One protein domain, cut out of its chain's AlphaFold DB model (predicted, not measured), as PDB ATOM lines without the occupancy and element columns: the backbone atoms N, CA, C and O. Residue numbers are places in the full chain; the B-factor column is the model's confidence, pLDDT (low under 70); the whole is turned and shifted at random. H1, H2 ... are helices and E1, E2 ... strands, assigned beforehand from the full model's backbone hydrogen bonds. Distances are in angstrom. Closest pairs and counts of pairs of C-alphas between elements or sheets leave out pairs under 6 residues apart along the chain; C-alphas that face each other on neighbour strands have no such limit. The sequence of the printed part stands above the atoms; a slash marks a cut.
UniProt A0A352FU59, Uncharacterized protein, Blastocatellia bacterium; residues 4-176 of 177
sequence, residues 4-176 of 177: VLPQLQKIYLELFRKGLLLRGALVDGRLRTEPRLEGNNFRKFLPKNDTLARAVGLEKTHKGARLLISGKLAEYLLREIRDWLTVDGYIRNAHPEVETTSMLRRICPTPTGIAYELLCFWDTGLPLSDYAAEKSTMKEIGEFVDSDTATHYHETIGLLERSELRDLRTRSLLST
ATOM      1  N   VAL A   4     155.905 165.022  87.717       86.00
ATOM      2  CA  VAL A   4     157.207 165.314  88.347       86.00
ATOM      3  C   VAL A   4     157.819 166.597  87.784       86.00
ATOM      4  O   VAL A   4     158.429 167.352  88.531       86.00
ATOM      5  N   LEU A   5     157.624 166.883  86.491       89.25
ATOM      6  CA  LEU A   5     158.178 168.085  85.851       89.25
ATOM      7  C   LEU A   5     157.746 169.399  86.535       89.25
ATOM      8  O   LEU A   5     158.629 170.210  86.804       89.25
ATOM      9  N   PRO A   6     156.464 169.609  86.910       89.75
ATOM     10  CA  PRO A   6     156.063 170.808  87.647       89.75
ATOM     11  C   PRO A   6     156.739 170.924  89.019       89.75
ATOM     12  O   PRO A   6     157.073 172.017  89.463       89.75
ATOM     13  N   GLN A   7     156.947 169.799  89.710       90.50
ATOM     14  CA  GLN A   7     157.599 169.781  91.023       90.50
ATOM     15  C   GLN A   7     159.087 170.116  90.901       90.50
ATOM     16  O   GLN A   7     159.597 170.926  91.668       90.50
ATOM     17  N   LEU A   8     159.766 169.534  89.909       90.69
ATOM     18  CA  LEU A   8     161.161 169.851  89.614       90.69
ATOM     19  C   LEU A   8     161.322 171.312  89.221       90.69
ATOM     20  O   LEU A   8     162.204 171.975  89.751       90.69
ATOM     21  N   GLN A   9     160.441 171.840  88.373       89.25
ATOM     22  CA  GLN A   9     160.476 173.254  88.029       89.25
ATOM     23  C   GLN A   9     160.379 174.137  89.278       89.25
ATOM     24  O   GLN A   9     161.204 175.028  89.449       89.25
ATOM     25  N   LYS A  10     159.424 173.867  90.178       88.31
ATOM     26  CA  LYS A  10     159.295 174.612  91.440       88.31
ATOM     27  C   LYS A  10     160.589 174.590  92.252       88.31
ATOM     28  O   LYS A  10     161.002 175.630  92.746       88.31
ATOM     29  N   ILE A  11     161.245 173.434  92.354       90.06
ATOM     30  CA  ILE A  11     162.534 173.312  93.050       90.06
ATOM     31  C   ILE A  11     163.598 174.185  92.379       90.06
ATOM     32  O   ILE A  11     164.279 174.938  93.066       90.06
ATOM     33  N   TYR A  12     163.723 174.122  91.052       90.75
ATOM     34  CA  TYR A  12     164.688 174.936  90.309       90.75
ATOM     35  C   TYR A  12     164.453 176.436  90.507       90.75
ATOM     36  O   TYR A  12     165.405 177.179  90.722       90.75
ATOM     37  N   LEU A  13     163.192 176.872  90.498       87.31
ATOM     38  CA  LEU A  13     162.822 178.267  90.730       87.31
ATOM     39  C   LEU A  13     163.145 178.731  92.153       87.31
ATOM     40  O   LEU A  13     163.710 179.805  92.336       87.31
ATOM     41  N   GLU A  14     162.820 177.922  93.160       87.94
ATOM     42  CA  GLU A  14     163.122 178.234  94.560       87.94
ATOM     43  C   GLU A  14     164.627 178.285  94.837       87.94
ATOM     44  O   GLU A  14     165.090 179.126  95.603       87.94
ATOM     45  N   LEU A  15     165.405 177.404  94.207       89.62
ATOM     46  CA  LEU A  15     166.862 177.436  94.301       89.62
ATOM     47  C   LEU A  15     167.424 178.681  93.614       89.62
ATOM     48  O   LEU A  15     168.219 179.394  94.221       89.62
ATOM     49  N   PHE A  16     166.942 179.004  92.415       88.19
ATOM     50  CA  PHE A  16     167.353 180.205  91.691       88.19
ATOM     51  C   PHE A  16     167.103 181.485  92.500       88.19
ATOM     52  O   PHE A  16     168.009 182.296  92.647       88.19
ATOM     53  N   ARG A  17     165.926 181.613  93.131       85.06
ATOM     54  CA  ARG A  17     165.587 182.736  94.033       85.06
ATOM     55  C   ARG A  17     166.529 182.874  95.231       85.06
ATOM     56  O   ARG A  17     166.647 183.953  95.797       85.06
ATOM     57  N   LYS A  18     167.188 181.788  95.633       87.88
ATOM     58  CA  LYS A  18     168.184 181.766  96.713       87.88
ATOM     59  C   LYS A  18     169.616 181.959  96.204       87.88
ATOM     60  O   LYS A  18     170.553 181.738  96.965       87.88
ATOM     61  N   GLY A  19     169.797 182.303  94.927       86.44
ATOM     62  CA  GLY A  19     171.109 182.400  94.286       86.44
ATOM     63  C   GLY A  19     171.772 181.042  94.026       86.44
ATOM     64  O   GLY A  19     172.973 180.983  93.779       86.44
ATOM     65  N   LEU A  20     171.020 179.937  94.094       90.88
ATOM     66  CA  LEU A  20     171.531 178.585  93.870       90.88
ATOM     67  C   LEU A  20     171.246 178.141  92.433       90.88
ATOM     68  O   LEU A  20     170.116 177.817  92.060       90.88
ATOM     69  N   LEU A  21     172.305 178.092  91.629       92.19
ATOM     70  CA  LEU A  21     172.255 177.750  90.211       92.19
ATOM     71  C   LEU A  21     172.437 176.241  90.000       92.19
ATOM     72  O   LEU A  21     173.545 175.732  89.837       92.19
ATOM     73  N   LEU A  22     171.328 175.499  90.050       93.50
ATOM     74  CA  LEU A  22     171.348 174.040  89.930       93.50
ATOM     75  C   LEU A  22     171.437 173.584  88.472       93.50
ATOM     76  O   LEU A  22     170.644 173.993  87.626       93.50
ATOM     77  N   ARG A  23     172.322 172.621  88.214       94.06
ATOM     78  CA  ARG A  23     172.353 171.848  86.972       94.06
ATOM     79  C   ARG A  23     171.932 170.403  87.238       94.06
ATOM     80  O   ARG A  23     172.277 169.824  88.265       94.06
ATOM     81  N   GLY A  24     171.166 169.823  86.322       95.38
ATOM     82  CA  GLY A  24     170.678 168.456  86.458       95.38
ATOM     83  C   GLY A  24     170.231 167.852  85.137       95.38
ATOM     84  O   GLY A  24     170.181 168.521  84.105       95.38
ATOM     85  N   ALA A  25     169.915 166.561  85.175       96.25
ATOM     86  CA  ALA A  25     169.555 165.784  84.002       96.25
ATOM     87  C   ALA A  25     168.459 164.759  84.317       96.25
ATOM     88  O   ALA A  25     168.466 164.111  85.364       96.25
ATOM     89  N   LEU A  26     167.547 164.581  83.368       95.38
ATOM     90  CA  LEU A  26     166.504 163.568  83.350       95.38
ATOM     91  C   LEU A  26     166.742 162.629  82.177       95.38
ATOM     92  O   LEU A  26     166.840 163.047  81.025       95.38
ATOM     93  N   VAL A  27     166.793 161.339  82.479       95.50
ATOM     94  CA  VAL A  27     166.959 160.280  81.485       95.50
ATOM     95  C   VAL A  27     165.829 159.268  81.614       95.50
ATOM     96  O   VAL A  27     165.183 159.156  82.657       95.50
ATOM     97  N   ASP A  28     165.577 158.521  80.546       92.62
ATOM     98  CA  ASP A  28     164.632 157.415  80.568       92.62
ATOM     99  C   ASP A  28     165.151 156.248  81.425       92.62
ATOM    100  O   ASP A  28     166.348 155.950  81.462       92.62
ATOM    101  N   GLY A  29     164.227 155.549  82.086       88.06
ATOM    102  CA  GLY A  29     164.526 154.415  82.957       88.06
ATOM    103  C   GLY A  29     164.381 154.736  84.444       88.06
ATOM    104  O   GLY A  29     164.072 155.854  84.848       88.06
ATOM    105  N   ARG A  30     164.557 153.713  85.281       87.94
ATOM    106  CA  ARG A  30     164.503 153.830  86.744       87.94
ATOM    107  C   ARG A  30     165.858 153.446  87.305       87.94
ATOM    108  O   ARG A  30     166.368 152.380  86.958       87.94
ATOM    109  N   LEU A  31     166.402 154.271  88.196       87.44
ATOM    110  CA  LEU A  31     167.591 153.903  88.953       87.44
ATOM    111  C   LEU A  31     167.268 152.661  89.788       87.44
ATOM    112  O   LEU A  31     166.368 152.680  90.631       87.44
ATOM    113  N   ARG A  32     167.969 151.565  89.509       87.56
ATOM    114  CA  ARG A  32     167.885 150.336  90.299       87.56
ATOM    115  C   ARG A  32     169.142 150.252  91.142       87.56
ATOM    116  O   ARG A  32     170.234 150.379  90.601       87.56
ATOM    117  N   THR A  33     168.987 150.026  92.437       87.06
ATOM    118  CA  THR A  33     170.108 149.909  93.371       87.06
ATOM    119  C   THR A  33     170.153 148.524  93.992       87.06
ATOM    120  O   THR A  33     169.121 147.867  94.147       87.06
ATOM    121  N   GLU A  34     171.344 148.085  94.367       82.19
ATOM    122  CA  GLU A  34     171.560 146.866  95.141       82.19
ATOM    123  C   GLU A  34     172.288 147.232  96.439       82.19
ATOM    124  O   GLU A  34     173.300 147.941  96.373       82.19
ATOM    125  N   PRO A  35     171.781 146.822  97.617       78.94
ATOM    126  CA  PRO A  35     172.495 147.043  98.862       78.94
ATOM    127  C   PRO A  35     173.732 146.143  98.890       78.94
ATOM    128  O   PRO A  35     173.619 144.921  98.837       78.94
ATOM    129  N   ARG A  36     174.917 146.743  99.003       73.81
ATOM    130  CA  ARG A  36     176.141 146.029  99.373       73.81
ATOM    131  C   ARG A  36     176.431 146.273 100.848       73.81
ATOM    132  O   ARG A  36     176.401 147.417 101.306       73.81
ATOM    133  N   LEU A  37     176.678 145.187 101.574       68.69
ATOM    134  CA  LEU A  37     177.163 145.223 102.949       68.69
ATOM    135  C   LEU A  37     178.690 145.238 102.901       68.69
ATOM    136  O   LEU A  37     179.299 144.295 102.402       68.69
ATOM    137  N   GLU A  38     179.301 146.306 103.400       63.34
ATOM    138  CA  GLU A  38     180.729 146.313 103.729       63.34
ATOM    139  C   GLU A  38     180.895 146.031 105.228       63.34
ATOM    140  O   GLU A  38     180.021 146.387 106.022       63.34
ATOM    141  N   GLY A  39     182.001 145.379 105.608       62.88
ATOM    142  CA  GLY A  39     182.196 144.699 106.901       62.88
ATOM    143  C   GLY A  39     182.004 145.524 108.181       62.88
ATOM    144  O   GLY A  39     181.971 144.934 109.251       62.88
ATOM    145  N   ASN A  40     181.807 146.846 108.090       62.75
ATOM    146  CA  ASN A  40     181.726 147.768 109.230       62.75
ATOM    147  C   ASN A  40     180.500 148.717 109.187       62.75
ATOM    148  O   ASN A  40     180.635 149.904 109.453       62.75
ATOM    149  N   ASN A  41     179.291 148.228 108.878       56.25
ATOM    150  CA  ASN A  41     178.014 148.984 108.935       56.25
ATOM    151  C   ASN A  41     177.729 150.019 107.824       56.25
ATOM    152  O   ASN A  41     176.739 150.747 107.919       56.25
ATOM    153  N   PHE A  42     178.489 150.064 106.727       61.56
ATOM    154  CA  PHE A  42     178.124 150.916 105.585       61.56
ATOM    155  C   PHE A  42     177.233 150.154 104.593       61.56
ATOM    156  O   PHE A  42     177.681 149.223 103.922       61.56
ATOM    157  N   ARG A  43     175.957 150.556 104.475       68.12
ATOM    158  CA  ARG A  43     175.077 150.121 103.375       68.12
ATOM    159  C   ARG A  43     175.318 151.025 102.170       68.12
ATOM    160  O   ARG A  43     174.776 152.126 102.104       68.12
ATOM    161  N   LYS A  44     176.116 150.561 101.208       77.56
ATOM    162  CA  LYS A  44     176.277 151.257  99.924       77.56
ATOM    163  C   LYS A  44     175.210 150.774  98.949       77.56
ATOM    164  O   LYS A  44     175.074 149.576  98.716       77.56
ATOM    165  N   PHE A  45     174.462 151.706  98.367       78.81
ATOM    166  CA  PHE A  45     173.489 151.421  97.313       78.81
ATOM    167  C   PHE A  45     174.133 151.690  95.960       78.81
ATOM    168  O   PHE A  45     174.166 152.830  95.499       78.81
ATOM    169  N   LEU A  46     174.674 150.647  95.331       81.00
ATOM    170  CA  LEU A  46     175.309 150.806  94.026       81.00
ATOM    171  C   LEU A  46     174.272 150.703  92.899       81.00
ATOM    172  O   LEU A  46     173.380 149.850  92.976       81.00
ATOM    173  N   PRO A  47     174.373 151.545  91.854       85.94
ATOM    174  CA  PRO A  47     173.545 151.420  90.662       85.94
ATOM    175  C   PRO A  47     173.750 150.061  89.982       85.94
ATOM    176  O   PRO A  47     174.879 149.634  89.762       85.94
ATOM    177  N   LYS A  48     172.652 149.402  89.605       88.81
ATOM    178  CA  LYS A  48     172.651 148.171  88.795       88.81
ATOM    179  C   LYS A  48     172.652 148.433  87.295       88.81
ATOM    180  O   LYS A  48     172.885 147.524  86.508       88.81
ATOM    181  N   ASN A  49     172.256 149.634  86.900       90.88
ATOM    182  CA  ASN A  49     172.103 150.025  85.511       90.88
ATOM    183  C   ASN A  49     172.827 151.340  85.239       90.88
ATOM    184  O   ASN A  49     173.194 152.085  86.147       90.88
ATOM    185  N   ASP A  50     172.982 151.639  83.957       91.75
ATOM    186  CA  ASP A  50     173.673 152.822  83.454       91.75
ATOM    187  C   ASP A  50     172.906 154.138  83.671       91.75
ATOM    188  O   ASP A  50     173.370 155.192  83.253       91.75
ATOM    189  N   THR A  51     171.734 154.113  84.315       93.19
ATOM    190  CA  THR A  51     170.832 155.274  84.404       93.19
ATOM    191  C   THR A  51     171.509 156.458  85.093       93.19
ATOM    192  O   THR A  51     171.420 157.581  84.602       93.19
ATOM    193  N   LEU A  52     172.242 156.211  86.187       91.88
ATOM    194  CA  LEU A  52     173.009 157.262  86.859       91.88
ATOM    195  C   LEU A  52     174.149 157.780  85.971       91.88
ATOM    196  O   LEU A  52     174.333 158.986  85.861       91.88
ATOM    197  N   ALA A  53     174.881 156.879  85.310       93.38
ATOM    198  CA  ALA A  53     175.990 157.250  84.435       93.38
ATOM    199  C   ALA A  53     175.514 158.091  83.240       93.38
ATOM    200  O   ALA A  53     176.128 159.107  82.930       93.38
ATOM    201  N   ARG A  54     174.382 157.730  82.621       95.25
ATOM    202  CA  ARG A  54     173.748 158.503  81.544       95.25
ATOM    203  C   ARG A  54     173.279 159.872  82.027       95.25
ATOM    204  O   ARG A  54     173.497 160.852  81.325       95.25
ATOM    205  N   ALA A  55     172.679 159.958  83.216       95.25
ATOM    206  CA  ALA A  55     172.260 161.236  83.790       95.25
ATOM    207  C   ALA A  55     173.459 162.155  84.071       95.25
ATOM    208  O   ALA A  55     173.453 163.305  83.646       95.25
ATOM    209  N   VAL A  56     174.513 161.640  84.713       94.69
ATOM    210  CA  VAL A  56     175.750 162.396  84.978       94.69
ATOM    211  C   VAL A  56     176.451 162.787  83.677       94.69
ATOM    212  O   VAL A  56     176.935 163.906  83.547       94.69
ATOM    213  N   GLY A  57     176.502 161.884  82.696       96.12
ATOM    214  CA  GLY A  57     177.069 162.170  81.382       96.12
ATOM    215  C   GLY A  57     176.323 163.300  80.680       96.12
ATOM    216  O   GLY A  57     176.954 164.241  80.211       96.12
ATOM    217  N   LEU A  58     174.986 163.246  80.675       96.50
ATOM    218  CA  LEU A  58     174.147 164.284  80.084       96.50
ATOM    219  C   LEU A  58     174.310 165.627  80.809       96.50
ATOM    220  O   LEU A  58     174.511 166.640  80.152       96.50
ATOM    221  N   GLU A  59     174.285 165.637  82.141       95.81
ATOM    222  CA  GLU A  59     174.472 166.836  82.976       95.81
ATOM    223  C   GLU A  59     175.767 167.595  82.644       95.81
ATOM    224  O   GLU A  59     175.776 168.824  82.613       95.81
ATOM    225  N   LYS A  60     176.835 166.869  82.297       94.75
ATOM    226  CA  LYS A  60     178.135 167.451  81.943       94.75
ATOM    227  C   LYS A  60     178.200 168.074  80.548       94.75
ATOM    228  O   LYS A  60     179.143 168.815  80.290       94.75
ATOM    229  N   THR A  61     177.240 167.794  79.662       94.56
ATOM    230  CA  THR A  61     177.285 168.251  78.256       94.56
ATOM    231  C   THR A  61     177.104 169.756  78.078       94.56
ATOM    232  O   THR A  61     177.529 170.293  77.062       94.56
ATOM    233  N   HIS A  62     176.474 170.431  79.038       93.94
ATOM    234  CA  HIS A  62     176.181 171.864  78.984       93.94
ATOM    235  C   HIS A  62     176.411 172.493  80.357       93.94
ATOM    236  O   HIS A  62     176.291 171.798  81.366       93.94
ATOM    237  N   LYS A  63     176.717 173.789  80.436       94.31
ATOM    238  CA  LYS A  63     176.791 174.522  81.713       94.31
ATOM    239  C   LYS A  63     175.465 175.229  82.013       94.31
ATOM    240  O   LYS A  63     174.444 174.991  81.375       94.31
ATOM    241  N   GLY A  64     175.464 176.069  83.040       93.81
ATOM    242  CA  GLY A  64     174.317 176.862  83.465       93.81
ATOM    243  C   GLY A  64     173.264 176.111  84.280       93.81
ATOM    244  O   GLY A  64     173.254 174.879  84.365       93.81
ATOM    245  N   ALA A  65     172.368 176.889  84.884       93.69
ATOM    246  CA  ALA A  65     171.333 176.423  85.798       93.69
ATOM    247  C   ALA A  65     170.163 175.764  85.049       93.69
ATOM    248  O   ALA A  65     169.103 176.363  84.866       93.69
ATOM    249  N   ARG A  66     170.372 174.545  84.542       94.44
ATOM    250  CA  ARG A  66     169.430 173.886  83.630       94.44
ATOM    251  C   ARG A  66     169.071 172.463  84.015       94.44
ATOM    252  O   ARG A  66     169.854 171.745  84.638       94.44
ATOM    253  N   LEU A  67     167.876 172.056  83.597       96.19
ATOM    254  CA  LEU A  67     167.389 170.685  83.689       96.19
ATOM    255  C   LEU A  67     167.380 170.069  82.289       96.19
ATOM    256  O   LEU A  67     166.474 170.322  81.493       96.19
ATOM    257  N   LEU A  68     168.404 169.273  81.992       97.38
ATOM    258  CA  LEU A  68     168.539 168.574  80.717       97.38
ATOM    259  C   LEU A  68     167.622 167.352  80.664       97.38
ATOM    260  O   LEU A  68     167.346 166.717  81.679       97.38
ATOM    261  N   ILE A  69     167.169 166.995  79.470       97.50
ATOM    262  CA  ILE A  69     166.301 165.853  79.187       97.50
ATOM    263  C   ILE A  69     166.946 165.051  78.049       97.50
ATOM    264  O   ILE A  69     167.341 165.615  77.027       97.50
ATOM    265  N   SER A  70     167.076 163.731  78.214       97.19
ATOM    266  CA  SER A  70     167.603 162.872  77.147       97.19
ATOM    267  C   SER A  70     166.668 162.848  75.935       97.19
ATOM    268  O   SER A  70     165.449 162.901  76.091       97.19
ATOM    269  N   GLY A  71     167.224 162.691  74.728       96.62
ATOM    270  CA  GLY A  71     166.434 162.644  73.488       96.62
ATOM    271  C   GLY A  71     165.312 161.607  73.528       96.62
ATOM    272  O   GLY A  71     164.148 161.943  73.343       96.62
ATOM    273  N   LYS A  72     165.632 160.372  73.931       95.88
ATOM    274  CA  LYS A  72     164.643 159.294  74.087       95.88
ATOM    275  C   LYS A  72     163.523 159.632  75.082       95.88
ATOM    276  O   LYS A  72     162.380 159.218  74.899       95.88
ATOM    277  N   LEU A  73     163.834 160.367  76.152       95.81
ATOM    278  CA  LEU A  73     162.811 160.814  77.093       95.81
ATOM    279  C   LEU A  73     161.967 161.955  76.503       95.81
ATOM    280  O   LEU A  73     160.751 161.953  76.683       95.81
ATOM    281  N   ALA A  74     162.577 162.900  75.790       96.94
ATOM    282  CA  ALA A  74     161.854 163.974  75.113       96.94
ATOM    283  C   ALA A  74     160.879 163.425  74.058       96.94
ATOM    284  O   ALA A  74     159.703 163.785  74.079       96.94
ATOM    285  N   GLU A  75     161.319 162.476  73.229       96.69
ATOM    286  CA  GLU A  75     160.476 161.756  72.262       96.69
ATOM    287  C   GLU A  75     159.279 161.076  72.932       96.69
ATOM    288  O   GLU A  75     158.157 161.142  72.434       96.69
ATOM    289  N   TYR A  76     159.494 160.455  74.094       95.81
ATOM    290  CA  TYR A  76     158.413 159.848  74.863       95.81
ATOM    291  C   TYR A  76     157.432 160.889  75.426       95.81
ATOM    292  O   TYR A  76     156.220 160.669  75.401       95.81
ATOM    293  N   LEU A  77     157.937 162.012  75.950       95.38
ATOM    294  CA  LEU A  77     157.123 163.084  76.536       95.38
ATOM    295  C   LEU A  77     156.282 163.822  75.489       95.38
ATOM    296  O   LEU A  77     155.149 164.194  75.785       95.38
ATOM    297  N   LEU A  78     156.832 164.012  74.289       96.19
ATOM    298  CA  LEU A  78     156.233 164.754  73.177       96.19
ATOM    299  C   LEU A  78     155.644 163.828  72.102       96.19
ATOM    300  O   LEU A  78     155.419 164.245  70.972       96.19
ATOM    301  N   ARG A  79     155.371 162.561  72.435       95.94
ATOM    302  CA  ARG A  79     154.945 161.547  71.453       95.94
ATOM    303  C   ARG A  79     153.663 161.906  70.692       95.94
ATOM    304  O   ARG A  79     153.534 161.508  69.539       95.94
ATOM    305  N   GLU A  80     152.756 162.637  71.344       94.81
ATOM    306  CA  GLU A  80     151.478 163.106  70.785       94.81
ATOM    307  C   GLU A  80     151.629 164.448  70.041       94.81
ATOM    308  O   GLU A  80     150.718 164.871  69.344       94.81
ATOM    309  N   ILE A  81     152.773 165.130  70.192       95.69
ATOM    310  CA  ILE A  81     153.038 166.487  69.688       95.69
ATOM    311  C   ILE A  81     154.456 166.529  69.100       95.69
ATOM    312  O   ILE A  81     155.345 167.245  69.568       95.69
ATOM    313  N   ARG A  82     154.712 165.672  68.109       96.00
ATOM    314  CA  ARG A  82     156.081 165.410  67.632       96.00
ATOM    315  C   ARG A  82     156.765 166.630  67.027       96.00
ATOM    316  O   ARG A  82     157.984 166.735  67.125       96.00
ATOM    317  N   ASP A  83     156.007 167.564  66.467       95.69
ATOM    318  CA  ASP A  83     156.557 168.777  65.853       95.69
ATOM    319  C   ASP A  83     157.337 169.630  66.867       95.69
ATOM    320  O   ASP A  83     158.317 170.293  66.521       95.69
ATOM    321  N   TRP A  84     156.979 169.541  68.153       95.56
ATOM    322  CA  TRP A  84     157.648 170.253  69.246       95.56
ATOM    323  C   TRP A  84     159.025 169.699  69.611       95.56
ATOM    324  O   TRP A  84     159.735 170.323  70.401       95.56
ATOM    325  N   LEU A  85     159.445 168.578  69.016       96.38
ATOM    326  CA  LEU A  85     160.832 168.114  69.101       96.38
ATOM    327  C   LEU A  85     161.806 169.089  68.417       96.38
ATOM    328  O   LEU A  85     163.002 169.072  68.696       96.38
ATOM    329  N   THR A  86     161.303 169.980  67.560       95.75
ATOM    330  CA  THR A  86     162.104 171.011  66.895       95.75
ATOM    331  C   THR A  86     161.624 172.415  67.260       95.75
ATOM    332  O   THR A  86     160.463 172.639  67.610       95.75
ATOM    333  N   VAL A  87     162.528 173.396  67.165       92.88
ATOM    334  CA  VAL A  87     162.168 174.808  67.371       92.88
ATOM    335  C   VAL A  87     161.194 175.282  66.290       92.88
ATOM    336  O   VAL A  87     160.183 175.895  66.622       92.88
ATOM    337  N   ASP A  88     161.471 174.964  65.022       93.94
ATOM    338  CA  ASP A  88     160.633 175.348  63.878       93.94
ATOM    339  C   ASP A  88     159.233 174.722  63.960       93.94
ATOM    340  O   ASP A  88     158.237 175.437  63.841       93.94
ATOM    341  N   GLY A  89     159.134 173.430  64.286       94.88
ATOM    342  CA  GLY A  89     157.844 172.762  64.442       94.88
ATOM    343  C   GLY A  89     156.999 173.357  65.571       94.88
ATOM    344  O   GLY A  89     155.806 173.570  65.381       94.88
ATOM    345  N   TYR A  90     157.603 173.758  66.697       93.38
ATOM    346  CA  TYR A  90     156.871 174.514  67.725       93.38
ATOM    347  C   TYR A  90     156.368 175.876  67.236       93.38
ATOM    348  O   TYR A  90     155.276 176.307  67.593       93.38
ATOM    349  N   ILE A  91     157.182 176.588  66.453       91.19
ATOM    350  CA  ILE A  91     156.838 177.923  65.948       91.19
ATOM    351  C   ILE A  91     155.673 177.854  64.958       91.19
ATOM    352  O   ILE A  91     154.850 178.776  64.951       91.19
ATOM    353  N   ARG A  92     155.625 176.800  64.135       92.12
ATOM    354  CA  ARG A  92     154.587 176.584  63.117       92.12
ATOM    355  C   ARG A  92     153.307 175.998  63.697       92.12
ATOM    356  O   ARG A  92     152.227 176.423  63.302       92.12
ATOM    357  N   ASN A  93     153.424 175.073  64.649       91.00
ATOM    358  CA  ASN A  93     152.297 174.311  65.176       91.00
ATOM    359  C   ASN A  93     152.120 174.609  66.669       91.00
ATOM    360  O   ASN A  93     152.817 174.066  67.524       91.00
ATOM    361  N   ALA A  94     151.174 175.491  66.998       82.19
ATOM    362  CA  ALA A  94     150.958 175.959  68.371       82.19
ATOM    363  C   ALA A  94     150.191 174.969  69.272       82.19
ATOM    364  O   ALA A  94     150.196 175.161  70.493       82.19
ATOM    365  N   HIS A  95     149.550 173.951  68.680       90.06
ATOM    366  CA  HIS A  95     148.690 172.954  69.337       90.06
ATOM    367  C   HIS A  95     147.754 173.579  70.393       90.06
ATOM    368  O   HIS A  95     148.051 173.502  71.591       90.06
ATOM    369  N   PRO A  96     146.672 174.274  69.981       86.88
ATOM    370  CA  PRO A  96     145.760 174.968  70.900       86.88
ATOM    371  C   PRO A  96     145.098 174.047  71.931       86.88
ATOM    372  O   PRO A  96     144.733 174.499  73.011       86.88
ATOM    373  N   GLU A  97     144.986 172.756  71.633       90.12
ATOM    374  CA  GLU A  97     144.466 171.728  72.533       90.12
ATOM    375  C   GLU A  97     145.337 171.501  73.780       90.12
ATOM    376  O   GLU A  97     144.887 170.909  74.760       90.12
ATOM    377  N   VAL A  98     146.589 171.967  73.766       91.00
ATOM    378  CA  VAL A  98     147.507 171.863  74.900       91.00
ATOM    379  C   VAL A  98     147.400 173.120  75.754       91.00
ATOM    380  O   VAL A  98     147.659 174.224  75.281       91.00
ATOM    381  N   GLU A  99     147.117 172.971  77.045       88.31
ATOM    382  CA  GLU A  99     147.018 174.110  77.965       88.31
ATOM    383  C   GLU A  99     148.275 175.004  77.950       88.31
ATOM    384  O   GLU A  99     149.409 174.522  77.831       88.31
ATOM    385  N   THR A 100     148.088 176.318  78.104       84.62
ATOM    386  CA  THR A 100     149.163 177.330  78.208       84.62
ATOM    387  C   THR A 100     150.178 176.998  79.301       84.62
ATOM    388  O   THR A 100     151.379 177.204  79.136       84.62
ATOM    389  N   THR A 101     149.695 176.452  80.414       85.31
ATOM    390  CA  THR A 101     150.472 176.091  81.606       85.31
ATOM    391  C   THR A 101     151.176 174.739  81.477       85.31
ATOM    392  O   THR A 101     151.956 174.364  82.354       85.31
ATOM    393  N   SER A 102     150.939 173.994  80.391       90.50
ATOM    394  CA  SER A 102     151.511 172.666  80.197       90.50
ATOM    395  C   SER A 102     153.038 172.701  80.173       90.50
ATOM    396  O   SER A 102     153.663 173.424  79.394       90.50
ATOM    397  N   MET A 103     153.655 171.818  80.961       91.56
ATOM    398  CA  MET A 103     155.111 171.642  80.981       91.56
ATOM    399  C   MET A 103     155.681 171.221  79.625       91.56
ATOM    400  O   MET A 103     156.861 171.450  79.374       91.56
ATOM    401  N   LEU A 104     154.871 170.618  78.747       93.94
ATOM    402  CA  LEU A 104     155.319 170.180  77.423       93.94
ATOM    403  C   LEU A 104     155.717 171.362  76.533       93.94
ATOM    404  O   LEU A 104     156.665 171.245  75.764       93.94
ATOM    405  N   ARG A 105     155.072 172.525  76.703       93.25
ATOM    406  CA  ARG A 105     155.422 173.763  75.980       93.25
ATOM    407  C   ARG A 105     156.828 174.260  76.323       93.25
ATOM    408  O   ARG A 105     157.478 174.916  75.507       93.25
ATOM    409  N   ARG A 106     157.294 173.898  77.524       93.62
ATOM    410  CA  ARG A 106     158.567 174.298  78.140       93.62
ATOM    411  C   ARG A 106     159.724 173.369  77.775       93.62
ATOM    412  O   ARG A 106     160.837 173.618  78.222       93.62
ATOM    413  N   ILE A 107     159.482 172.304  77.011       95.75
ATOM    414  CA  ILE A 107     160.532 171.404  76.525       95.75
ATOM    415  C   ILE A 107     160.989 171.898  75.152       95.75
ATOM    416  O   ILE A 107     160.170 172.122  74.259       95.75
ATOM    417  N   CYS A 108     162.297 172.065  74.974       95.69
ATOM    418  CA  CYS A 108     162.895 172.419  73.688       95.69
ATOM    419  C   CYS A 108     164.269 171.754  73.521       95.69
ATOM    420  O   CYS A 108     164.876 171.356  74.518       95.69
ATOM    421  N   PRO A 109     164.777 171.611  72.286       96.81
ATOM    422  CA  PRO A 109     166.159 171.196  72.079       96.81
ATOM    423  C   PRO A 109     167.129 172.228  72.675       96.81
ATOM    424  O   PRO A 109     166.842 173.429  72.696       96.81
ATOM    425  N   THR A 110     168.286 171.768  73.149       95.69
ATOM    426  CA  THR A 110     169.395 172.654  73.520       95.69
ATOM    427  C   THR A 110     169.940 173.361  72.272       95.69
ATOM    428  O   THR A 110     169.780 172.846  71.163       95.69
ATOM    429  N   PRO A 111     170.645 174.503  72.404       91.69
ATOM    430  CA  PRO A 111     171.216 175.211  71.249       91.69
ATOM    431  C   PRO A 111     172.149 174.358  70.377       91.69
ATOM    432  O   PRO A 111     172.248 174.575  69.176       91.69
ATOM    433  N   THR A 112     172.817 173.372  70.977       90.75
ATOM    434  CA  THR A 112     173.705 172.430  70.280       90.75
ATOM    435  C   THR A 112     172.953 171.309  69.557       90.75
ATOM    436  O   THR A 112     173.557 170.580  68.777       90.75
ATOM    437  N   GLY A 113     171.663 171.114  69.851       91.31
ATOM    438  CA  GLY A 113     170.850 170.006  69.343       91.31
ATOM    439  C   GLY A 113     171.192 168.630  69.931       91.31
ATOM    440  O   GLY A 113     170.576 167.640  69.548       91.31
ATOM    441  N   ILE A 114     172.152 168.542  70.860       90.44
ATOM    442  CA  ILE A 114     172.614 167.263  71.434       90.44
ATOM    443  C   ILE A 114     171.594 166.688  72.427       90.44
ATOM    444  O   ILE A 114     171.498 165.472  72.605       90.44
ATOM    445  N   ALA A 115     170.844 167.553  73.106       95.88
ATOM    446  CA  ALA A 115     169.892 167.171  74.136       95.88
ATOM    447  C   ALA A 115     168.646 168.056  74.088       95.88
ATOM    448  O   ALA A 115     168.517 168.942  73.246       95.88
ATOM    449  N   TYR A 116     167.736 167.821  75.027       97.50
ATOM    450  CA  TYR A 116     166.612 168.702  75.302       97.50
ATOM    451  C   TYR A 116     166.803 169.355  76.664       97.50
ATOM    452  O   TYR A 116     167.572 168.880  77.500       97.50
ATOM    453  N   GLU A 117     166.090 170.440  76.906       95.94
ATOM    454  CA  GLU A 117     166.066 171.125  78.189       95.94
ATOM    455  C   GLU A 117     164.639 171.518  78.562       95.94
ATOM    456  O   GLU A 117     163.782 171.745  77.703       95.94
ATOM    457  N   LEU A 118     164.387 171.566  79.869       95.31
ATOM    458  CA  LEU A 118     163.194 172.185  80.421       95.31
ATOM    459  C   LEU A 118     163.491 173.658  80.708       95.31
ATOM    460  O   LEU A 118     164.360 173.968  81.525       95.31
ATOM    461  N   LEU A 119     162.732 174.555  80.087       93.56
ATOM    462  CA  LEU A 119     162.769 175.995  80.332       93.56
ATOM    463  C   LEU A 119     162.162 176.298  81.710       93.56
ATOM    464  O   LEU A 119     160.983 176.627  81.850       93.56
ATOM    465  N   CYS A 120     162.971 176.105  82.754       87.31
ATOM    466  CA  CYS A 120     162.520 176.114  84.145       87.31
ATOM    467  C   CYS A 120     162.083 177.503  84.631       87.31
ATOM    468  O   CYS A 120     161.283 177.586  85.558       87.31
ATOM    469  N   PHE A 121     162.553 178.569  83.981       84.88
ATOM    470  CA  PHE A 121     162.297 179.968  84.346       84.88
ATOM    471  C   PHE A 121     161.040 180.557  83.692       84.88
ATOM    472  O   PHE A 121     160.794 181.758  83.735       84.88
ATOM    473  N   TRP A 122     160.220 179.703  83.086       76.88
ATOM    474  CA  TRP A 122     158.922 180.082  82.549       76.88
ATOM    475  C   TRP A 122     157.890 180.200  83.674       76.88
ATOM    476  O   TRP A 122     157.713 179.256  84.444       76.88
ATOM    477  N   ASP A 123     157.156 181.316  83.707       65.44
ATOM    478  CA  ASP A 123     155.965 181.491  84.552       65.44
ATOM    479  C   ASP A 123     156.314 181.484  86.045       65.44
ATOM    480  O   ASP A 123     155.796 180.712  86.851       65.44
ATOM    481  N   THR A 124     157.264 182.337  86.421       57.44
ATOM    482  CA  THR A 124     157.676 182.518  87.816       57.44
ATOM    483  C   THR A 124     156.709 183.364  88.633       57.44
ATOM    484  O   THR A 124     156.900 183.480  89.846       57.44
ATOM    485  N   GLY A 125     155.722 184.003  87.993       53.78
ATOM    486  CA  GLY A 125     154.962 185.100  88.595       53.78
ATOM    487  C   GLY A 125     155.838 186.291  89.012       53.78
ATOM    488  O   GLY A 125     155.330 187.214  89.638       53.78
ATOM    489  N   LEU A 126     157.139 186.267  88.690       54.44
ATOM    490  CA  LEU A 126     158.055 187.376  88.918       54.44
ATOM    491  C   LEU A 126     157.925 188.350  87.743       54.44
ATOM    492  O   LEU A 126     157.835 187.905  86.591       54.44
ATOM    493  N   PRO A 127     157.889 189.663  88.004       54.53
ATOM    494  CA  PRO A 127     157.910 190.649  86.942       54.53
ATOM    495  C   PRO A 127     159.200 190.514  86.122       54.53
ATOM    496  O   PRO A 127     160.279 190.246  86.644       54.53
ATOM    497  N   LEU A 128     159.087 190.720  84.807       54.25
ATOM    498  CA  LEU A 128     160.203 190.636  83.851       54.25
ATOM    499  C   LEU A 128     161.397 191.541  84.224       54.25
ATOM    500  O   LEU A 128     162.525 191.263  83.820       54.25
ATOM    501  N   SER A 129     161.158 192.594  85.014       53.25
ATOM    502  CA  SER A 129     162.181 193.491  85.564       53.25
ATOM    503  C   SER A 129     163.244 192.770  86.393       53.25
ATOM    504  O   SER A 129     164.410 193.158  86.341       53.25
ATOM    505  N   ASP A 130     162.869 191.700  87.093       66.69
ATOM    506  CA  ASP A 130     163.766 190.997  88.018       66.69
ATOM    507  C   ASP A 130     164.782 190.147  87.247       66.69
ATOM    508  O   ASP A 130     165.935 190.012  87.641       66.69
ATOM    509  N   TYR A 131     164.428 189.660  86.054       74.56
ATOM    510  CA  TYR A 131     165.394 188.959  85.211       74.56
ATOM    511  C   TYR A 131     166.487 189.876  84.667       74.56
ATOM    512  O   TYR A 131     167.591 189.404  84.399       74.56
ATOM    513  N   ALA A 132     166.213 191.165  84.457       81.38
ATOM    514  CA  ALA A 132     167.216 192.098  83.949       81.38
ATOM    515  C   ALA A 132     168.296 192.389  85.001       81.38
ATOM    516  O   ALA A 132     169.485 192.323  84.677       81.38
ATOM    517  N   ALA A 133     167.881 192.647  86.245       84.88
ATOM    518  CA  ALA A 133     168.789 192.818  87.374       84.88
ATOM    519  C   ALA A 133     169.631 191.550  87.588       84.88
ATOM    520  O   ALA A 133     170.858 191.624  87.600       84.88
ATOM    521  N   GLU A 134     168.999 190.379  87.577       86.19
ATOM    522  CA  GLU A 134     169.673 189.115  87.876       86.19
ATOM    523  C   GLU A 134     170.670 188.748  86.775       86.19
ATOM    524  O   GLU A 134     171.779 188.290  87.056       86.19
ATOM    525  N   LYS A 135     170.313 189.005  85.509       90.75
ATOM    526  CA  LYS A 135     171.245 188.890  84.380       90.75
ATOM    527  C   LYS A 135     172.428 189.847  84.539       90.75
ATOM    528  O   LYS A 135     173.546 189.447  84.232       90.75
ATOM    529  N   SER A 136     172.206 191.080  85.000       91.88
ATOM    530  CA  SER A 136     173.281 192.053  85.235       91.88
ATOM    531  C   SER A 136     174.224 191.588  86.342       91.88
ATOM    532  O   SER A 136     175.431 191.535  86.127       91.88
ATOM    533  N   THR A 137     173.681 191.160  87.483       91.69
ATOM    534  CA  THR A 137     174.463 190.626  88.603       91.69
ATOM    535  C   THR A 137     175.263 189.390  88.196       91.69
ATOM    536  O   THR A 137     176.443 189.291  88.513       91.69
ATOM    537  N   MET A 138     174.670 188.459  87.440       93.94
ATOM    538  CA  MET A 138     175.394 187.283  86.940       93.94
ATOM    539  C   MET A 138     176.520 187.646  85.965       93.94
ATOM    540  O   MET A 138     177.556 186.984  85.980       93.94
ATOM    541  N   LYS A 139     176.338 188.676  85.125       95.19
ATOM    542  CA  LYS A 139     177.407 189.180  84.246       95.19
ATOM    543  C   LYS A 139     178.558 189.751  85.061       95.19
ATOM    544  O   LYS A 139     179.685 189.331  84.847       95.19
ATOM    545  N   GLU A 140     178.253 190.629  86.014       95.56
ATOM    546  CA  GLU A 140     179.246 191.266  86.879       95.56
ATOM    547  C   GLU A 140     180.034 190.227  87.685       95.56
ATOM    548  O   GLU A 140     181.256 190.196  87.609       95.56
ATOM    549  N   ILE A 141     179.359 189.296  88.372       93.88
ATOM    550  CA  ILE A 141     180.038 188.210  89.100       93.88
ATOM    551  C   ILE A 141     180.906 187.378  88.146       93.88
ATOM    552  O   ILE A 141     182.022 186.999  88.501       93.88
ATOM    553  N   GLY A 142     180.412 187.117  86.932       94.31
ATOM    554  CA  GLY A 142     181.127 186.392  85.883       94.31
ATOM    555  C   GLY A 142     182.489 186.990  85.510       94.31
ATOM    556  O   GLY A 142     183.366 186.239  85.091       94.31
ATOM    557  N   GLU A 143     182.695 188.297  85.692       95.81
ATOM    558  CA  GLU A 143     183.962 188.987  85.395       95.81
ATOM    559  C   GLU A 143     185.054 188.720  86.444       95.81
ATOM    560  O   GLU A 143     186.240 188.874  86.149       95.81
ATOM    561  N   PHE A 144     184.675 188.288  87.652       96.69
ATOM    562  CA  PHE A 144     185.586 188.122  88.793       96.69
ATOM    563  C   PHE A 144     185.821 186.663  89.207       96.69
ATOM    564  O   PHE A 144     186.542 186.406  90.172       96.69
ATOM    565  N   VAL A 145     185.214 185.699  88.512       96.31
ATOM    566  CA  VAL A 145     185.322 184.261  88.809       96.31
ATOM    567  C   VAL A 145     186.163 183.529  87.763       96.31
ATOM    568  O   VAL A 145     186.549 184.082  86.735       96.31
ATOM    569  N   ASP A 146     186.470 182.259  88.027       97.25
ATOM    570  CA  ASP A 146     187.163 181.410  87.063       97.25
ATOM    571  C   ASP A 146     186.323 181.171  85.793       97.25
ATOM    572  O   ASP A 146     185.098 181.319  85.781       97.25
ATOM    573  N   SER A 147     186.985 180.761  84.710       95.69
ATOM    574  CA  SER A 147     186.346 180.596  83.400       95.69
ATOM    575  C   SER A 147     185.234 179.543  83.377       95.69
ATOM    576  O   SER A 147     184.283 179.686  82.603       95.69
ATOM    577  N   ASP A 148     185.310 178.504  84.213       94.38
ATOM    578  CA  ASP A 148     184.280 177.464  84.289       94.38
ATOM    579  C   ASP A 148     183.000 178.027  84.916       94.38
ATOM    580  O   ASP A 148     181.906 177.881  84.355       94.38
ATOM    581  N   THR A 149     183.149 178.753  86.025       94.75
ATOM    582  CA  THR A 149     182.050 179.451  86.701       94.75
ATOM    583  C   THR A 149     181.475 180.576  85.833       94.75
ATOM    584  O   THR A 149     180.254 180.693  85.704       94.75
ATOM    585  N   ALA A 150     182.318 181.359  85.155       96.12
ATOM    586  CA  ALA A 150     181.878 182.409  84.231       96.12
ATOM    587  C   ALA A 150     181.046 181.832  83.071       96.12
ATOM    588  O   ALA A 150     179.975 182.351  82.741       96.12
ATOM    589  N   THR A 151     181.480 180.699  82.505       96.25
ATOM    590  CA  THR A 151     180.720 179.974  81.472       96.25
ATOM    591  C   THR A 151     179.364 179.522  82.008       96.25
ATOM    592  O   THR A 151     178.355 179.634  81.315       96.25
ATOM    593  N   HIS A 152     179.306 179.059  83.261       96.00
ATOM    594  CA  HIS A 152     178.048 178.692  83.904       96.00
ATOM    595  C   HIS A 152     177.070 179.872  84.006       96.00
ATOM    596  O   HIS A 152     175.893 179.709  83.668       96.00
ATOM    597  N   TYR A 153     177.526 181.059  84.408       96.25
ATOM    598  CA  TYR A 153     176.678 182.256  84.430       96.25
ATOM    599  C   TYR A 153     176.207 182.654  83.031       96.25
ATOM    600  O   TYR A 153     175.006 182.835  82.817       96.25
ATOM    601  N   HIS A 154     177.119 182.701  82.059       96.06
ATOM    602  CA  HIS A 154     176.796 183.028  80.671       96.06
ATOM    603  C   HIS A 154     175.725 182.089  80.089       96.06
ATOM    604  O   HIS A 154     174.715 182.523  79.530       96.06
ATOM    605  N   GLU A 155     175.896 180.785  80.291       95.56
ATOM    606  CA  GLU A 155     174.946 179.771  79.844       95.56
ATOM    607  C   GLU A 155     173.603 179.807  80.594       95.56
ATOM    608  O   GLU A 155     172.582 179.389  80.039       95.56
ATOM    609  N   THR A 156     173.583 180.295  81.838       95.00
ATOM    610  CA  THR A 156     172.347 180.527  82.606       95.00
ATOM    611  C   THR A 156     171.574 181.718  82.051       95.00
ATOM    612  O   THR A 156     170.368 181.612  81.836       95.00
ATOM    613  N   ILE A 157     172.266 182.817  81.737       94.19
ATOM    614  CA  ILE A 157     171.675 184.006  81.106       94.19
ATOM    615  C   ILE A 157     170.997 183.626  79.787       94.19
ATOM    616  O   ILE A 157     169.825 183.943  79.587       94.19
ATOM    617  N   GLY A 158     171.679 182.858  78.933       93.12
ATOM    618  CA  GLY A 158     171.088 182.404  77.673       93.12
ATOM    619  C   GLY A 158     169.842 181.529  77.869       93.12
ATOM    620  O   GLY A 158     168.923 181.570  77.052       93.12
ATOM    621  N   LEU A 159     169.771 180.737  78.945       92.75
ATOM    622  CA  LEU A 159     168.576 179.950  79.270       92.75
ATOM    623  C   LEU A 159     167.410 180.827  79.757       92.75
ATOM    624  O   LEU A 159     166.259 180.552  79.406       92.75
ATOM    625  N   LEU A 160     167.689 181.877  80.534       91.44
ATOM    626  CA  LEU A 160     166.678 182.859  80.942       91.44
ATOM    627  C   LEU A 160     166.050 183.536  79.723       91.44
ATOM    628  O   LEU A 160     164.829 183.545  79.587       91.44
ATOM    629  N   GLU A 161     166.881 184.006  78.795       90.75
ATOM    630  CA  GLU A 161     166.436 184.663  77.560       90.75
ATOM    631  C   GLU A 161     165.587 183.732  76.684       90.75
ATOM    632  O   GLU A 161     164.536 184.127  76.180       90.75
ATOM    633  N   ARG A 162     165.984 182.459  76.544       90.81
ATOM    634  CA  ARG A 162     165.171 181.462  75.824       90.81
ATOM    635  C   ARG A 162     163.840 181.183  76.516       90.81
ATOM    636  O   ARG A 162     162.831 181.030  75.830       90.81
ATOM    637  N   SER A 163     163.831 181.113  77.847       90.81
ATOM    638  CA  SER A 163     162.605 180.901  78.628       90.81
ATOM    639  C   SER A 163     161.619 182.054  78.422       90.81
ATOM    640  O   SER A 163     160.445 181.812  78.149       90.81
ATOM    641  N   GLU A 164     162.114 183.292  78.463       87.50
ATOM    642  CA  GLU A 164     161.348 184.517  78.211       87.50
ATOM    643  C   GLU A 164     160.785 184.557  76.783       87.50
ATOM    644  O   GLU A 164     159.575 184.697  76.589       87.50
ATOM    645  N   LEU A 165     161.638 184.352  75.774       88.56
ATOM    646  CA  LEU A 165     161.226 184.331  74.367       88.56
ATOM    647  C   LEU A 165     160.155 183.274  74.095       88.56
ATOM    648  O   LEU A 165     159.195 183.524  73.359       88.56
ATOM    649  N   ARG A 166     160.305 182.086  74.685       89.69
ATOM    650  CA  ARG A 166     159.349 180.993  74.509       89.69
ATOM    651  C   ARG A 166     158.006 181.303  75.167       89.69
ATOM    652  O   ARG A 166     156.977 181.015  74.553       89.69
ATOM    653  N   ASP A 167     157.996 181.913  76.351       88.00
ATOM    654  CA  ASP A 167     156.765 182.350  77.020       88.00
ATOM    655  C   ASP A 167     156.024 183.403  76.184       88.00
ATOM    656  O   ASP A 167     154.871 183.190  75.801       88.00
ATOM    657  N   LEU A 168     156.717 184.476  75.783       86.69
ATOM    658  CA  LEU A 168     156.160 185.533  74.928       86.69
ATOM    659  C   LEU A 168     155.567 184.968  73.634       86.69
ATOM    660  O   LEU A 168     154.431 185.285  73.271       86.69
ATOM    661  N   ARG A 169     156.307 184.079  72.960       87.69
ATOM    662  CA  ARG A 169     155.841 183.436  71.726       87.69
ATOM    663  C   ARG A 169     154.587 182.605  71.962       87.69
ATOM    664  O   ARG A 169     153.676 182.642  71.147       87.69
ATOM    665  N   THR A 170     154.535 181.868  73.063       89.00
ATOM    666  CA  THR A 170     153.391 181.010  73.393       89.00
ATOM    667  C   THR A 170     152.140 181.829  73.662       89.00
ATOM    668  O   THR A 170     151.085 181.514  73.119       89.00
ATOM    669  N   ARG A 171     152.266 182.912  74.437       86.88
ATOM    670  CA  ARG A 171     151.159 183.842  74.690       86.88
ATOM    671  C   ARG A 171     150.653 184.469  73.391       86.88
ATOM    672  O   ARG A 171     149.450 184.493  73.170       86.88
ATOM    673  N   SER A 172     151.562 184.895  72.512       87.50
ATOM    674  CA  SER A 172     151.218 185.482  71.210       87.50
ATOM    675  C   SER A 172     150.557 184.488  70.246       87.50
ATOM    676  O   SER A 172     149.604 184.845  69.554       87.50
ATOM    677  N   LEU A 173     151.032 183.239  70.193       84.25
ATOM    678  CA  LEU A 173     150.433 182.204  69.347       84.25
ATOM    679  C   LEU A 173     148.999 181.890  69.782       84.25
ATOM    680  O   LEU A 173     148.130 181.719  68.936       84.25
ATOM    681  N   LEU A 174     148.750 181.848  71.090       81.75
ATOM    682  CA  LEU A 174     147.449 181.483  71.646       81.75
ATOM    683  C   LEU A 174     146.468 182.655  71.727       81.75
ATOM    684  O   LEU A 174     145.274 182.418  71.789       81.75
ATOM    685  N   SER A 175     146.937 183.906  71.688       80.88
ATOM    686  CA  SER A 175     146.056 185.076  71.565       80.88
ATOM    687  C   SER A 175     145.512 185.286  70.147       80.88
ATOM    688  O   SER A 175     144.655 186.140  69.950       80.88
ATOM    689  N   THR A 176     146.073 184.584  69.157       71.62
ATOM    690  CA  THR A 176     145.730 184.719  67.729       71.62
ATOM    691  C   THR A 176     144.786 183.604  67.250       71.62
ATOM    692  O   THR A 176     144.322 183.644  66.112       71.62
TER     693      THR A 176
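Overview. This is residues 4 to 176 of the 177 residues of an uncharacterized protein of Blastocatellia bacterium (UniProt A0A352FU59). Picture a small twisted sheet of four strands, E1, E4, E6 and E5, as the core, with the helices H1, H2, H3 and H8 set round it and the thin hairpin of E2 and E3 sticking out as an arm. The long helix H8 passes the sheet and, with H7, makes a helical hairpin; the longest distance runs from Gly 39, at the tip of the arm, to Thr 176, just past H8. The printed part has 173 residues with eight named helices and six named strands, in the order H1 E1 E2 E3 H2 E4 H3 H4 H5 H6 E5 E6 H7 H8, and the class is mixed, helices and strands. The larger sheet has the order E1, E4, E6, E5 and is mixed; the smaller, E2 and E3, is antiparallel. The whole is compact, with a radius of gyration of the C-alphas of 18.1 A and spans of 66 by 45 by 27 A.

Arrangement. Begin with the larger sheet, where the edge strand E1, residues 24 to 26, is parallel to E4, residues 67 to 69, with N 26 and O 68 2.7 A apart, within hydrogen-bond range. On the other side of E4 look for E6, residues 116 to 118, antiparallel to it, with N 69 and O 116 at 2.8 A. The other edge strand, E5, residues 107 to 109, forms a hairpin with E6, and N 117 and O 108 are 2.8 A apart. From edge to edge the strands' lines turn by 100 degrees. H2, residues 51 to 59, is on this sheet over E1 at a height over the sheet of 6.8 A, and the closest C-alphas of the two are those of Ala 25 and Glu 59, 5.1 A apart. On the opposite face H3, residues 71 to 77, is over E6 at a height of 8.7 A and runs along the strands, at 18 degrees to E6 on the local plane. There are three layers, helices on both faces of a sheet: H2 and H8, residues 147 to 174, on one face, H1, residues 5 to 17, and H3 on the other. H4, residues 82 to 85, only grazes the sheet with residues 84 to 85, and it only just touches H3, with 3 pairs of C-alphas within 8 A, the closest being Glu 75 and Leu 85 at 7.1 A. H5, residues 87 to 92, and H4 touch only at the corner, and only just, with 3 such pairs, the closest being Asp 83 and Gly 89 at 4.4 A; H5 and H8 are near each other. H6, residues 103 to 106, only grazes the sheet and only just touches residues 163 to 170 of H8, with 3 pairs, the closest being Arg 106 and Arg 166 at 7.7 A. H7, residues 128 to 144, is not on the sheet; it forms a helical hairpin with H8, opposite ways at a shallow tilt of 16 degrees, and the closest C-alphas are those of Gly 142 and Ala 150, 4.4 A apart. E2, residues 33 to 38, and E3, residues 42 to 47, form an antiparallel hairpin with N 36 and O 44 at 2.9 A; E2 is apart from E1. Every O i to N i+4 pair is within hydrogen-bond range in H1, H2, H3, H5 and H8, against 10 of 13 in H7, while H4 and H6 are too short for such a pair.

Along the chain. Find C-alpha 5 at (158.178, 168.085, 85.851), where H1 begins; it runs 18.3 A. The arm's strands E2 and E3 measure 15.3 A and 15.6 A, and C-alpha 38, at (180.729, 146.313, 103.729), ends E2. H7 measures 26.0 A and H8 40.6 A, ending at C-alpha 174, (147.449, 181.483, 71.646).

Size, cuts and confidence. The C-alphas of Gly 39 and Thr 176, the two farthest apart, are 66.8 A apart. The printed part has no cut, and no link between named elements is long. Look for low confidence, pLDDT under 70, at residues 37 to 43 and 123 to 130; the mean of the printed part is 88.6.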